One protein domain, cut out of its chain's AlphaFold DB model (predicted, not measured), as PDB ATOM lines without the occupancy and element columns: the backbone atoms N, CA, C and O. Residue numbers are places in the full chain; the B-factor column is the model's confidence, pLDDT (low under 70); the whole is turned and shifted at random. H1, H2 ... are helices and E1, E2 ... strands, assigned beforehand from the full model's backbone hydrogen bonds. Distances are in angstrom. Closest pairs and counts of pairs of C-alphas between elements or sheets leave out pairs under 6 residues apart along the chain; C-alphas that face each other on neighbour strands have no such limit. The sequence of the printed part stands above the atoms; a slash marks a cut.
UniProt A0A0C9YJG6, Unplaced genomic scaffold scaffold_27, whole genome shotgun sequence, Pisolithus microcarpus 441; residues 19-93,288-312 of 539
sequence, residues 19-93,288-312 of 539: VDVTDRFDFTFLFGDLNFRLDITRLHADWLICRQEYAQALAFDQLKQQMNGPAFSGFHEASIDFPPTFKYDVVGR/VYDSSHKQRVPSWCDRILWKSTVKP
ATOM      1  N   VAL A  19      44.064   1.269 -26.152       71.94
ATOM      2  CA  VAL A  19      43.888   2.556 -25.465       71.94
ATOM      3  C   VAL A  19      42.483   3.074 -25.714       71.94
ATOM      4  O   VAL A  19      42.128   3.368 -26.867       71.94
ATOM      5  N   ASP A  20      41.707   3.152 -24.632       83.44
ATOM      6  CA  ASP A  20      40.311   3.551 -24.676       83.44
ATOM      7  C   ASP A  20      40.196   4.906 -25.377       83.44
ATOM      8  O   ASP A  20      41.039   5.791 -25.226       83.44
ATOM      9  N   VAL A  21      39.151   5.071 -26.180       89.25
ATOM     10  CA  VAL A  21      38.874   6.338 -26.855       89.25
ATOM     11  C   VAL A  21      38.674   7.470 -25.842       89.25
ATOM     12  O   VAL A  21      39.024   8.606 -26.149       89.25
ATOM     13  N   THR A  22      38.209   7.165 -24.623       90.38
ATOM     14  CA  THR A  22      38.032   8.161 -23.550       90.38
ATOM     15  C   THR A  22      39.346   8.648 -22.924       90.38
ATOM     16  O   THR A  22      39.358   9.731 -22.345       90.38
ATOM     17  N   ASP A  23      40.448   7.901 -23.087       90.25
ATOM     18  CA  ASP A  23      41.790   8.260 -22.596       90.25
ATOM     19  C   ASP A  23      42.608   9.090 -23.607       90.25
ATOM     20  O   ASP A  23      43.721   9.518 -23.313       90.25
ATOM     21  N   ARG A  24      42.080   9.321 -24.819       91.69
ATOM     22  CA  ARG A  24      42.782  10.040 -25.907       91.69
ATOM     23  C   ARG A  24      42.579  11.555 -25.889       91.69
ATOM     24  O   ARG A  24      43.081  12.240 -26.777       91.69
ATOM     25  N   PHE A  25      41.826  12.056 -24.917       93.06
ATOM     26  CA  PHE A  25      41.463  13.459 -24.782       93.06
ATOM     27  C   PHE A  25      41.724  13.917 -23.349       93.06
ATOM     28  O   PHE A  25      41.465  13.171 -22.402       93.06
ATOM     29  N   ASP A  26      42.179  15.161 -23.195       93.69
ATOM     30  CA  ASP A  26      42.358  15.822 -21.896       93.69
ATOM     31  C   ASP A  26      41.065  15.775 -21.062       93.69
ATOM     32  O   ASP A  26      41.083  15.473 -19.867       93.69
ATOM     33  N   PHE A  27      39.927  15.992 -21.731       95.06
ATOM     34  CA  PHE A  27      38.586  15.961 -21.157       95.06
ATOM     35  C   PHE A  27      37.623  15.213 -22.085       95.06
ATOM     36  O   PHE A  27      37.431  15.605 -23.238       95.06
ATOM     37  N   THR A  28      36.968  14.173 -21.573       95.88
ATOM     38  CA  THR A  28      35.936  13.408 -22.287       95.88
ATOM     39  C   THR A  28      34.574  13.641 -21.638       95.88
ATOM     40  O   THR A  28      34.396  13.354 -20.457       95.88
ATOM     41  N   PHE A  29      33.589  14.097 -22.416       96.69
ATOM     42  CA  PHE A  29      32.183  14.182 -22.002       96.69
ATOM     43  C   PHE A  29      31.350  13.127 -22.741       96.69
ATOM     44  O   PHE A  29      31.390  13.053 -23.969       96.69
ATOM     45  N   LEU A  30      30.567  12.341 -22.000       96.06
ATOM     46  CA  LEU A  30      29.668  11.308 -22.521       96.06
ATOM     47  C   LEU A  30      28.236  11.622 -22.074       96.06
ATOM     48  O   LEU A  30      27.963  11.683 -20.878       96.06
ATOM     49  N   PHE A  31      27.322  11.840 -23.020       96.62
ATOM     50  CA  PHE A  31      25.966  12.291 -22.709       96.62
ATOM     51  C   PHE A  31      24.907  11.832 -23.713       96.62
ATOM     52  O   PHE A  31      25.207  11.535 -24.868       96.62
ATOM     53  N   GLY A  32      23.653  11.828 -23.260       95.44
ATOM     54  CA  GLY A  32      22.476  11.417 -24.026       95.44
ATOM     55  C   GLY A  32      21.590  10.458 -23.234       95.44
ATOM     56  O   GLY A  32      21.742  10.334 -22.019       95.44
ATOM     57  N   ASP A  33      20.676   9.777 -23.929       96.69
ATOM     58  CA  ASP A  33      19.911   8.656 -23.376       96.69
ATOM     59  C   ASP A  33      20.831   7.440 -23.185       96.69
ATOM     60  O   ASP A  33      21.154   6.726 -24.135       96.69
ATOM     61  N   LEU A  34      21.270   7.221 -21.944       96.12
ATOM     62  CA  LEU A  34      22.009   6.027 -21.530       96.12
ATOM     63  C   LEU A  34      21.067   4.875 -21.130       96.12
ATOM     64  O   LEU A  34      21.528   3.767 -20.870       96.12
ATOM     65  N   ASN A  35      19.752   5.125 -21.079       96.12
ATOM     66  CA  ASN A  35      18.664   4.157 -20.895       96.12
ATOM     67  C   ASN A  35      18.690   3.309 -19.599       96.12
ATOM     68  O   ASN A  35      17.828   2.442 -19.417       96.12
ATOM     69  N   PHE A  36      19.626   3.573 -18.681       97.31
ATOM     70  CA  PHE A  36      19.668   2.991 -17.335       97.31
ATOM     71  C   PHE A  36      18.414   3.338 -16.529       97.31
ATOM     72  O   PHE A  36      17.832   4.415 -16.681       97.31
ATOM     73  N   ARG A  37      17.981   2.403 -15.676       97.50
ATOM     74  CA  ARG A  37      16.710   2.483 -14.946       97.50
ATOM     75  C   ARG A  37      16.897   2.402 -13.438       97.50
ATOM     76  O   ARG A  37      17.935   1.967 -12.949       97.50
ATOM     77  N   LEU A  38      15.846   2.779 -12.714       97.69
ATOM     78  CA  LEU A  38      15.732   2.501 -11.285       97.69
ATOM     79  C   LEU A  38      15.268   1.058 -11.057       97.69
ATOM     80  O   LEU A  38      14.234   0.650 -11.589       97.69
ATOM     81  N   ASP A  39      15.996   0.310 -10.230       97.25
ATOM     82  CA  ASP A  39      15.681  -1.077  -9.867       97.25
ATOM     83  C   ASP A  39      14.742  -1.148  -8.645       97.25
ATOM     84  O   ASP A  39      15.083  -1.648  -7.574       97.25
ATOM     85  N   ILE A  40      13.551  -0.554  -8.787       96.88
ATOM     86  CA  ILE A  40      12.486  -0.514  -7.768       96.88
ATOM     87  C   ILE A  40      11.100  -0.657  -8.398       96.88
ATOM     88  O   ILE A  40      10.898  -0.447  -9.593       96.88
ATOM     89  N   THR A  41      10.100  -0.982  -7.576       97.56
ATOM     90  CA  THR A  41       8.704  -1.030  -8.025       97.56
ATOM     91  C   THR A  41       8.187   0.365  -8.393       97.56
ATOM     92  O   THR A  41       8.549   1.368  -7.773       97.56
ATOM     93  N   ARG A  42       7.271   0.430  -9.370       96.56
ATOM     94  CA  ARG A  42       6.646   1.684  -9.831       96.56
ATOM     95  C   ARG A  42       6.046   2.505  -8.682       96.56
ATOM     96  O   ARG A  42       6.267   3.708  -8.622       96.56
ATOM     97  N   LEU A  43       5.358   1.848  -7.744       96.88
ATOM     98  CA  LEU A  43       4.750   2.491  -6.573       96.88
ATOM     99  C   LEU A  43       5.794   3.113  -5.627       96.88
ATOM    100  O   LEU A  43       5.558   4.189  -5.084       96.88
ATOM    101  N   HIS A  44       6.946   2.459  -5.439       97.44
ATOM    102  CA  HIS A  44       8.027   2.984  -4.603       97.44
ATOM    103  C   HIS A  44       8.716   4.184  -5.270       97.44
ATOM    104  O   HIS A  44       8.954   5.196  -4.612       97.44
ATOM    105  N   ALA A  45       8.954   4.111  -6.585       97.50
ATOM    106  CA  ALA A  45       9.468   5.239  -7.357       97.50
ATOM    107  C   ALA A  45       8.522   6.446  -7.283       97.50
ATOM    108  O   ALA A  45       8.953   7.529  -6.892       97.50
ATOM    109  N   ASP A  46       7.231   6.261  -7.579       96.00
ATOM    110  CA  ASP A  46       6.238   7.342  -7.539       96.00
ATOM    111  C   ASP A  46       6.158   7.996  -6.146       96.00
ATOM    112  O   ASP A  46       6.061   9.220  -6.054       96.00
ATOM    113  N   TRP A  47       6.268   7.214  -5.062       97.31
ATOM    114  CA  TRP A  47       6.322   7.731  -3.687       97.31
ATOM    115  C   TRP A  47       7.547   8.624  -3.437       97.31
ATOM    116  O   TRP A  47       7.385   9.750  -2.964       97.31
ATOM    117  N   LEU A  48       8.753   8.173  -3.806       97.50
ATOM    118  CA  LEU A  48       9.991   8.959  -3.666       97.50
ATOM    119  C   LEU A  48       9.946  10.243  -4.509       97.50
ATOM    120  O   LEU A  48      10.276  11.329  -4.028       97.50
ATOM    121  N   ILE A  49       9.487  10.140  -5.759       95.62
ATOM    122  CA  ILE A  49       9.430  11.252  -6.719       95.62
ATOM    123  C   ILE A  49       8.407  12.306  -6.282       95.62
ATOM    124  O   ILE A  49       8.696  13.500  -6.349       95.62
ATOM    125  N   CYS A  50       7.236  11.900  -5.777       94.81
ATOM    126  CA  CYS A  50       6.229  12.842  -5.273       94.81
ATOM    127  C   CYS A  50       6.704  13.627  -4.040       94.81
ATOM    128  O   CYS A  50       6.210  14.728  -3.799       94.81
ATOM    129  N   ARG A  51       7.666  13.086  -3.283       96.12
ATOM    130  CA  ARG A  51       8.298  13.745  -2.128       96.12
ATOM    131  C   ARG A  51       9.589  14.497  -2.485       96.12
ATOM    132  O   ARG A  51      10.153  15.157  -1.622       96.12
ATOM    133  N   GLN A  52      10.023  14.429  -3.748       95.88
ATOM    134  CA  GLN A  52      11.295  14.969  -4.251       95.88
ATOM    135  C   GLN A  52      12.534  14.352  -3.572       95.88
ATOM    136  O   GLN A  52      13.610  14.943  -3.542       95.88
ATOM    137  N   GLU A  53      12.413  13.122  -3.061       97.25
ATOM    138  CA  GLU A  53      13.478  12.385  -2.367       97.25
ATOM    139  C   GLU A  53      14.441  11.712  -3.373       97.25
ATOM    140  O   GLU A  53      14.771  10.528  -3.274       97.25
ATOM    141  N   TYR A  54      14.894  12.474  -4.377       97.12
ATOM    142  CA  TYR A  54      15.646  11.967  -5.531       97.12
ATOM    143  C   TYR A  54      16.950  11.264  -5.135       97.12
ATOM    144  O   TYR A  54      17.248  10.201  -5.669       97.12
ATOM    145  N   ALA A  55      17.680  11.786  -4.142       95.75
ATOM    146  CA  ALA A  55      18.907  11.165  -3.636       95.75
ATOM    147  C   ALA A  55      18.694   9.732  -3.102       95.75
ATOM    148  O   ALA A  55      19.580   8.892  -3.246       95.75
ATOM    149  N   GLN A  56      17.517   9.424  -2.538       97.00
ATOM    150  CA  GLN A  56      17.167   8.058  -2.128       97.00
ATOM    151  C   GLN A  56      16.800   7.186  -3.335       97.00
ATOM    152  O   GLN A  56      17.235   6.042  -3.417       97.00
ATOM    153  N   ALA A  57      16.050   7.722  -4.303       97.25
ATOM    154  CA  ALA A  57      15.714   7.001  -5.532       97.25
ATOM    155  C   ALA A  57      16.967   6.635  -6.353       97.25
ATOM    156  O   ALA A  57      17.058   5.533  -6.890       97.25
ATOM    157  N   LEU A  58      17.964   7.524  -6.387       97.00
ATOM    158  CA  LEU A  58      19.244   7.329  -7.074       97.00
ATOM    159  C   LEU A  58      20.150   6.271  -6.419       97.00
ATOM    160  O   LEU A  58      21.072   5.790  -7.074       97.00
ATOM    161  N   ALA A  59      19.876   5.838  -5.183       96.25
ATOM    162  CA  ALA A  59      20.544   4.667  -4.602       96.25
ATOM    163  C   ALA A  59      20.175   3.356  -5.332       96.25
ATOM    164  O   ALA A  59      20.926   2.382  -5.283       96.25
ATOM    165  N   PHE A  60      19.045   3.347  -6.048       97.38
ATOM    166  CA  PHE A  60      18.567   2.233  -6.871       97.38
ATOM    167  C   PHE A  60      18.829   2.443  -8.375       97.38
ATOM    168  O   PHE A  60      18.319   1.686  -9.198       97.38
ATOM    169  N   ASP A  61      19.591   3.474  -8.756       97.56
ATOM    170  CA  ASP A  61      19.916   3.777 -10.153       97.56
ATOM    171  C   ASP A  61      21.000   2.837 -10.694       97.56
ATOM    172  O   ASP A  61      22.133   2.809 -10.201       97.56
ATOM    173  N   GLN A  62      20.670   2.095 -11.753       97.31
ATOM    174  CA  GLN A  62      21.589   1.146 -12.384       97.31
ATOM    175  C   GLN A  62      22.878   1.823 -12.873       97.31
ATOM    176  O   GLN A  62      23.942   1.207 -12.800       97.31
ATOM    177  N   LEU A  63      22.830   3.090 -13.312       96.75
ATOM    178  CA  LEU A  63      24.046   3.802 -13.714       96.75
ATOM    179  C   LEU A  63      24.972   4.053 -12.518       96.75
ATOM    180  O   LEU A  63      26.153   3.732 -12.614       96.75
ATOM    181  N   LYS A  64      24.468   4.534 -11.371       94.50
ATOM    182  CA  LYS A  64      25.296   4.681 -10.156       94.50
ATOM    183  C   LYS A  64      25.936   3.354  -9.726       94.50
ATOM    184  O   LYS A  64      27.090   3.350  -9.306       94.50
ATOM    185  N   GLN A  65      25.240   2.227  -9.893       93.56
ATOM    186  CA  GLN A  65      25.818   0.900  -9.646       93.56
ATOM    187  C   GLN A  65      26.954   0.564 -10.632       93.56
ATOM    188  O   GLN A  65      27.999   0.080 -10.202       93.56
ATOM    189  N   GLN A  66      26.798   0.858 -11.929       93.44
ATOM    190  CA  GLN A  66      27.848   0.627 -12.936       93.44
ATOM    191  C   GLN A  66      29.028   1.614 -12.841       93.44
ATOM    192  O   GLN A  66      30.145   1.239 -13.193       93.44
ATOM    193  N   MET A  67      28.819   2.833 -12.332       92.75
ATOM    194  CA  MET A  67      29.888   3.807 -12.048       92.75
ATOM    195  C   MET A  67      30.808   3.368 -10.901       92.75
ATOM    196  O   MET A  67      31.983   3.715 -10.897       92.75
ATOM    197  N   ASN A  68      30.304   2.554  -9.970       88.00
ATOM    198  CA  ASN A  68      31.124   1.890  -8.950       88.00
ATOM    199  C   ASN A  68      31.847   0.633  -9.489       88.00
ATOM    200  O   ASN A  68      32.569  -0.031  -8.745       88.00
ATOM    201  N   GLY A  69      31.626   0.275 -10.759       88.31
ATOM    202  CA  GLY A  69      32.247  -0.850 -11.453       88.31
ATOM    203  C   GLY A  69      33.259  -0.412 -12.523       88.31
ATOM    204  O   GLY A  69      33.486   0.778 -12.737       88.31
ATOM    205  N   PRO A  70      33.870  -1.366 -13.249       85.31
ATOM    206  CA  PRO A  70      34.912  -1.062 -14.232       85.31
ATOM    207  C   PRO A  70      34.393  -0.347 -15.492       85.31
ATOM    208  O   PRO A  70      35.186   0.256 -16.211       85.31
ATOM    209  N   ALA A  71      33.086  -0.407 -15.774       87.62
ATOM    210  CA  ALA A  71      32.494   0.042 -17.039       87.62
ATOM    211  C   ALA A  71      32.566   1.562 -17.275       87.62
ATOM    212  O   ALA A  71      32.625   1.994 -18.422       87.62
ATOM    213  N   PHE A  72      32.584   2.364 -16.206       91.19
ATOM    214  CA  PHE A  72      32.675   3.829 -16.263       91.19
ATOM    215  C   PHE A  72      33.835   4.353 -15.398       91.19
ATOM    216  O   PHE A  72      33.739   5.409 -14.775       91.19
ATOM    217  N   SER A  73      34.943   3.608 -15.338       90.06
ATOM    218  CA  SER A  73      36.111   3.973 -14.527       90.06
ATOM    219  C   SER A  73      36.662   5.359 -14.897       90.06
ATOM    220  O   SER A  73      36.958   5.641 -16.061       90.06
ATOM    221  N   GLY A  74      36.787   6.236 -13.896       91.56
ATOM    222  CA  GLY A  74      37.227   7.626 -14.063       91.56
ATOM    223  C   GLY A  74      36.158   8.598 -14.582       91.56
ATOM    224  O   GLY A  74      36.475   9.767 -14.793       91.56
ATOM    225  N   PHE A  75      34.909   8.160 -14.784       95.75
ATOM    226  CA  PHE A  75      33.797   9.068 -15.073       95.75
ATOM    227  C   PHE A  75      33.111   9.562 -13.796       95.75
ATOM    228  O   PHE A  75      32.828   8.807 -12.866       95.75
ATOM    229  N   HIS A  76      32.777  10.845 -13.804       95.62
ATOM    230  CA  HIS A  76      32.094  11.577 -12.751       95.62
ATOM    231  C   HIS A  76      30.739  12.097 -13.250       95.62
ATOM    232  O   HIS A  76      30.514  12.251 -14.452       95.62
ATOM    233  N   GLU A  77      29.831  12.372 -12.314       96.44
ATOM    234  CA  GLU A  77      28.518  12.967 -12.570       96.44
ATOM    235  C   GLU A  77      28.158  13.939 -11.434       96.44
ATOM    236  O   GLU A  77      28.530  13.711 -10.282       96.44
ATOM    237  N   ALA A  78      27.417  15.003 -11.750       96.31
ATOM    238  CA  ALA A  78      26.953  15.998 -10.784       96.31
ATOM    239  C   ALA A  78      25.734  15.504  -9.974       96.31
ATOM    240  O   ALA A  78      25.168  14.440 -10.248       96.31
ATOM    241  N   SER A  79      25.322  16.270  -8.957       96.12
ATOM    242  CA  SER A  79      24.113  15.973  -8.183       96.12
ATOM    243  C   SER A  79      22.859  16.124  -9.050       96.12
ATOM    244  O   SER A  79      22.716  17.076  -9.816       96.12
ATOM    245  N   ILE A  80      21.955  15.149  -8.960       97.00
ATOM    246  CA  ILE A  80      20.697  15.137  -9.712       97.00
ATOM    247  C   ILE A  80      19.591  15.603  -8.772       97.00
ATOM    248  O   ILE A  80      18.974  14.819  -8.053       97.00
ATOM    249  N   ASP A  81      19.354  16.909  -8.809       96.19
ATOM    250  CA  ASP A  81      18.361  17.603  -7.981       96.19
ATOM    251  C   ASP A  81      17.067  17.911  -8.772       96.19
ATOM    252  O   ASP A  81      16.245  18.742  -8.385       96.19
ATOM    253  N   PHE A  82      16.874  17.226  -9.906       96.25
ATOM    254  CA  PHE A  82      15.750  17.374 -10.835       96.25
ATOM    255  C   PHE A  82      14.981  16.048 -11.018       96.25
ATOM    256  O   PHE A  82      15.574  14.978 -10.882       96.25
ATOM    257  N   PRO A  83      13.671  16.078 -11.339       96.44
ATOM    258  CA  PRO A  83      12.852  14.868 -11.470       96.44
ATOM    259  C   PRO A  83      13.302  13.946 -12.624       96.44
ATOM    260  O   PRO A  83      13.903  14.431 -13.585       96.44
ATOM    261  N   PRO A  84      12.969  12.636 -12.581       97.56
ATOM    262  CA  PRO A  84      13.310  11.664 -13.623       97.56
ATOM    263  C   PRO A  84      13.006  12.135 -15.045       97.56
ATOM    264  O   PRO A  84      11.953  12.722 -15.293       97.56
ATOM    265  N   THR A  85      13.907  11.860 -15.988       97.12
ATOM    266  CA  THR A  85      13.822  12.355 -17.377       97.12
ATOM    267  C   THR A  85      12.875  11.528 -18.244       97.12
ATOM    268  O   THR A  85      12.370  12.028 -19.248       97.12
ATOM    269  N   PHE A  86      12.587  10.299 -17.820       96.69
ATOM    270  CA  PHE A  86      11.773   9.296 -18.497       96.69
ATOM    271  C   PHE A  86      10.811   8.635 -17.488       96.69
ATOM    272  O   PHE A  86      11.098   8.612 -16.296       96.69
ATOM    273  N   LYS A  87       9.661   8.058 -17.856       95.19
ATOM    274  CA  LYS A  87       8.935   8.163 -19.128       95.19
ATOM    275  C   LYS A  87       7.710   9.043 -18.926       95.19
ATOM    276  O   LYS A  87       6.802   8.659 -18.192       95.19
ATOM    277  N   TYR A  88       7.651  10.176 -19.602       94.44
ATOM    278  CA  TYR A  88       6.486  11.052 -19.556       94.44
ATOM    279  C   TYR A  88       5.386  10.600 -20.514       94.44
ATOM    280  O   TYR A  88       5.635   9.946 -21.530       94.44
ATOM    281  N   ASP A  89       4.148  10.974 -20.210       91.62
ATOM    282  CA  ASP A  89       3.086  10.922 -21.204       91.62
ATOM    283  C   ASP A  89       3.280  12.046 -22.219       91.62
ATOM    284  O   ASP A  89       3.132  13.232 -21.922       91.62
ATOM    285  N   VAL A  90       3.610  11.662 -23.454       86.56
ATOM    286  CA  VAL A  90       3.612  12.600 -24.576       86.56
ATOM    287  C   VAL A  90       2.209  13.177 -24.715       86.56
ATOM    288  O   VAL A  90       1.241  12.422 -24.844       86.56
ATOM    289  N   VAL A  91       2.107  14.504 -24.838       71.44
ATOM    290  CA  VAL A  91       0.908  15.169 -25.371       71.44
ATOM    291  C   VAL A  91       0.809  14.876 -26.873       71.44
ATOM    292  O   VAL A  91       1.038  15.714 -27.757       71.44
ATOM    293  N   GLY A  92       0.512  13.611 -27.172       63.22
ATOM    294  CA  GLY A  92       0.079  13.168 -28.478       63.22
ATOM    295  C   GLY A  92      -1.211  13.887 -28.845       63.22
ATOM    296  O   GLY A  92      -1.872  14.514 -28.016       63.22
ATOM    297  N   ARG A  93      -1.615  13.777 -30.111       49.53
ATOM    298  CA  ARG A  93      -2.982  14.153 -30.469       49.53
ATOM    299  C   ARG A  93      -3.891  13.178 -29.738       49.53
ATOM    300  O   ARG A  93      -4.108  12.071 -30.231       49.53
ATOM    301  N   VAL A 288       2.631  13.869 -16.139       90.75
ATOM    302  CA  VAL A 288       2.288  12.499 -15.724       90.75
ATOM    303  C   VAL A 288       3.318  11.513 -16.289       90.75
ATOM    304  O   VAL A 288       3.830  11.705 -17.396       90.75
ATOM    305  N   TYR A 289       3.639  10.471 -15.517       94.19
ATOM    306  CA  TYR A 289       4.559   9.404 -15.916       94.19
ATOM    307  C   TYR A 289       3.817   8.162 -16.420       94.19
ATOM    308  O   TYR A 289       3.137   7.484 -15.646       94.19
ATOM    309  N   ASP A 290       4.036   7.836 -17.695       94.06
ATOM    310  CA  ASP A 290       3.566   6.655 -18.429       94.06
ATOM    311  C   ASP A 290       2.211   6.089 -17.969       94.06
ATOM    312  O   ASP A 290       2.152   4.992 -17.414       94.06
ATOM    313  N   SER A 291       1.107   6.786 -18.256       91.50
ATOM    314  CA  SER A 291      -0.258   6.296 -18.023       91.50
ATOM    315  C   SER A 291      -0.657   5.128 -18.942       91.50
ATOM    316  O   SER A 291      -1.816   4.707 -18.948       91.50
ATOM    317  N   SER A 292       0.259   4.612 -19.769       91.44
ATOM    318  CA  SER A 292       0.018   3.431 -20.598       91.44
ATOM    319  C   SER A 292      -0.084   2.155 -19.750       91.44
ATOM    320  O   SER A 292       0.324   2.115 -18.590       91.44
ATOM    321  N   HIS A 293      -0.562   1.064 -20.353       90.94
ATOM    322  CA  HIS A 293      -0.611  -0.254 -19.705       90.94
ATOM    323  C   HIS A 293       0.769  -0.789 -19.269       90.94
ATOM    324  O   HIS A 293       0.827  -1.784 -18.555       90.94
ATOM    325  N   LYS A 294       1.878  -0.173 -19.714       93.94
ATOM    326  CA  LYS A 294       3.243  -0.605 -19.378       93.94
ATOM    327  C   LYS A 294       3.750  -0.030 -18.057       93.94
ATOM    328  O   LYS A 294       4.707  -0.590 -17.533       93.94
ATOM    329  N   GLN A 295       3.128   1.043 -17.544       93.12
ATOM    330  CA  GLN A 295       3.412   1.661 -16.240       93.12
ATOM    331  C   GLN A 295       4.912   1.717 -15.902       93.12
ATOM    332  O   GLN A 295       5.331   1.330 -14.808       93.12
ATOM    333  N   ARG A 296       5.749   2.153 -16.859       95.69
ATOM    334  CA  ARG A 296       7.207   2.141 -16.685       95.69
ATOM    335  C   ARG A 296       7.594   2.933 -15.441       95.69
ATOM    336  O   ARG A 296       7.078   4.027 -15.208       95.69
ATOM    337  N   VAL A 297       8.511   2.365 -14.664       97.81
ATOM    338  CA  VAL A 297       9.160   3.039 -13.537       97.81
ATOM    339  C   VAL A 297       9.841   4.301 -14.080       97.81
ATOM    340  O   VAL A 297      10.596   4.183 -15.053       97.81
ATOM    341  N   PRO A 298       9.581   5.497 -13.521       97.81
ATOM    342  CA  PRO A 298      10.307   6.690 -13.925       97.81
ATOM    343  C   PRO A 298      11.809   6.515 -13.673       97.81
ATOM    344  O   PRO A 298      12.217   5.826 -12.739       97.81
ATOM    345  N   SER A 299      12.656   7.072 -14.529       98.00
ATOM    346  CA  SER A 299      14.111   6.904 -14.463       98.00
ATOM    347  C   SER A 299      14.846   8.100 -15.065       98.00
ATOM    348  O   SER A 299      14.315   8.811 -15.919       98.00
ATOM    349  N   TRP A 300      16.078   8.323 -14.613       98.06
ATOM    350  CA  TRP A 300      16.997   9.298 -15.194       98.06
ATOM    351  C   TRP A 300      17.801   8.622 -16.306       98.06
ATOM    352  O   TRP A 300      18.928   8.174 -16.092       98.06
ATOM    353  N   CYS A 301      17.177   8.502 -17.476       97.56
ATOM    354  CA  CYS A 301      17.780   7.887 -18.658       97.56
ATOM    355  C   CYS A 301      18.751   8.847 -19.363       97.56
ATOM    356  O   CYS A 301      19.813   8.431 -19.823       97.56
ATOM    357  N   ASP A 302      18.402  10.135 -19.416       97.44
ATOM    358  CA  ASP A 302      19.200  11.198 -20.026       97.44
ATOM    359  C   ASP A 302      20.231  11.700 -19.003       97.44
ATOM    360  O   ASP A 302      19.853  12.126 -17.909       97.44
ATOM    361  N   ARG A 303      21.529  11.620 -19.322       97.12
ATOM    362  CA  ARG A 303      22.636  11.892 -18.377       97.12
ATOM    363  C   ARG A 303      23.805  12.614 -19.050       97.12
ATOM    364  O   ARG A 303      23.924  12.592 -20.276       97.12
ATOM    365  N   ILE A 304      24.677  13.231 -18.248       97.69
ATOM    366  CA  ILE A 304      25.964  13.809 -18.663       97.69
ATOM    367  C   ILE A 304      27.052  13.354 -17.686       97.69
ATOM    368  O   ILE A 304      27.059  13.743 -16.518       97.69
ATOM    369  N   LEU A 305      27.990  12.559 -18.193       97.31
ATOM    370  CA  LEU A 305      29.182  12.099 -17.492       97.31
ATOM    371  C   LEU A 305      30.415  12.831 -18.036       97.31
ATOM    372  O   LEU A 305      30.479  13.124 -19.234       97.31
ATOM    373  N   TRP A 306      31.416  13.078 -17.193       96.75
ATOM    374  CA  TRP A 306      32.712  13.619 -17.627       96.75
ATOM    375  C   TRP A 306      33.888  12.857 -17.021       96.75
ATOM    376  O   TRP A 306      33.794  12.325 -15.920       96.75
ATOM    377  N   LYS A 307      35.011  12.833 -17.734       94.75
ATOM    378  CA  LYS A 307      36.288  12.242 -17.322       94.75
ATOM    379  C   LYS A 307      37.408  13.213 -17.685       94.75
ATOM    380  O   LYS A 307      37.378  13.797 -18.766       94.75
ATOM    381  N   SER A 308      38.374  13.387 -16.787       94.06
ATOM    382  CA  SER A 308      39.588  14.178 -17.018       94.06
ATOM    383  C   SER A 308      40.797  13.247 -16.985       94.06
ATOM    384  O   SER A 308      40.888  12.391 -16.103       94.06
ATOM    385  N   THR A 309      41.699  13.383 -17.954       92.12
ATOM    386  CA  THR A 309      42.986  12.661 -17.999       92.12
ATOM    387  C   THR A 309      44.164  13.562 -17.622       92.12
ATOM    388  O   THR A 309      45.258  13.073 -17.324       92.12
ATOM    389  N   VAL A 310      43.933  14.879 -17.584       89.06
ATOM    390  CA  VAL A 310      44.901  15.886 -17.150       89.06
ATOM    391  C   VAL A 310      45.222  15.672 -15.675       89.06
ATOM    392  O   VAL A 310      44.343  15.678 -14.815       89.06
ATOM    393  N   LYS A 311      46.508  15.496 -15.373       80.94
ATOM    394  CA  LYS A 311      46.983  15.444 -13.989       80.94
ATOM    395  C   LYS A 311      46.989  16.868 -13.423       80.94
ATOM    396  O   LYS A 311      47.537  17.742 -14.098       80.94
ATOM    397  N   PRO A 312      46.447  17.102 -12.211       77.38
ATOM    398  CA  PRO A 312      46.590  18.392 -11.557       77.38
ATOM    399  C   PRO A 312      48.070  18.700 -11.372       77.38
ATOM    400  O   PRO A 312      48.855  17.819 -11.009       77.38
TER     401      PRO A 312
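This is residues 19 to 93 and 288 to 312 of the 539 residues of an uncharacterized protein of Pisolithus microcarpus 441 (UniProt A0A0C9YJG6). With little regular structure, strands E1 and E2 make an antiparallel ribbon along the longest axis, with helical hairpin H1 and H2 and helix H3 to one side. Only 36 of the 100 printed residues are in named elements, E1, H1, H2, H3, E2, mixed helices and strands. The whole is loose, radius of gyration of the C-alphas 15.8 A, spans 47 by 32 by 20 A.

Find E1, residues 27 to 33, and neighbour E2, residues 302 to 308: N 28 and O 307, 2.9 A, are within hydrogen-bond range. H1, residues 42 to 50, touches H2, residues 54 to 60, opposite ways; C-alphas 48 and 57 are closest, 6.3 A. H3, residues 62 to 67, is close to H2 but not clearly touching; C-alphas 58 and 64 are closest, 7.3 A. Every O i to N i+4 pair is within range in H1 and H3; H2 has 1 of 3, beside 3 of 4 O i to N i+3.

E1, 20.2 A, begins at C-alpha 27 (38.586, 15.961, -21.157); E2, 20.8 A, ends at C-alpha 308 (39.588, 14.178, -17.018).

Across the cut, C-alphas 93 and 288 are 15.7 A apart; residues 92 to 93 have pLDDT under 70.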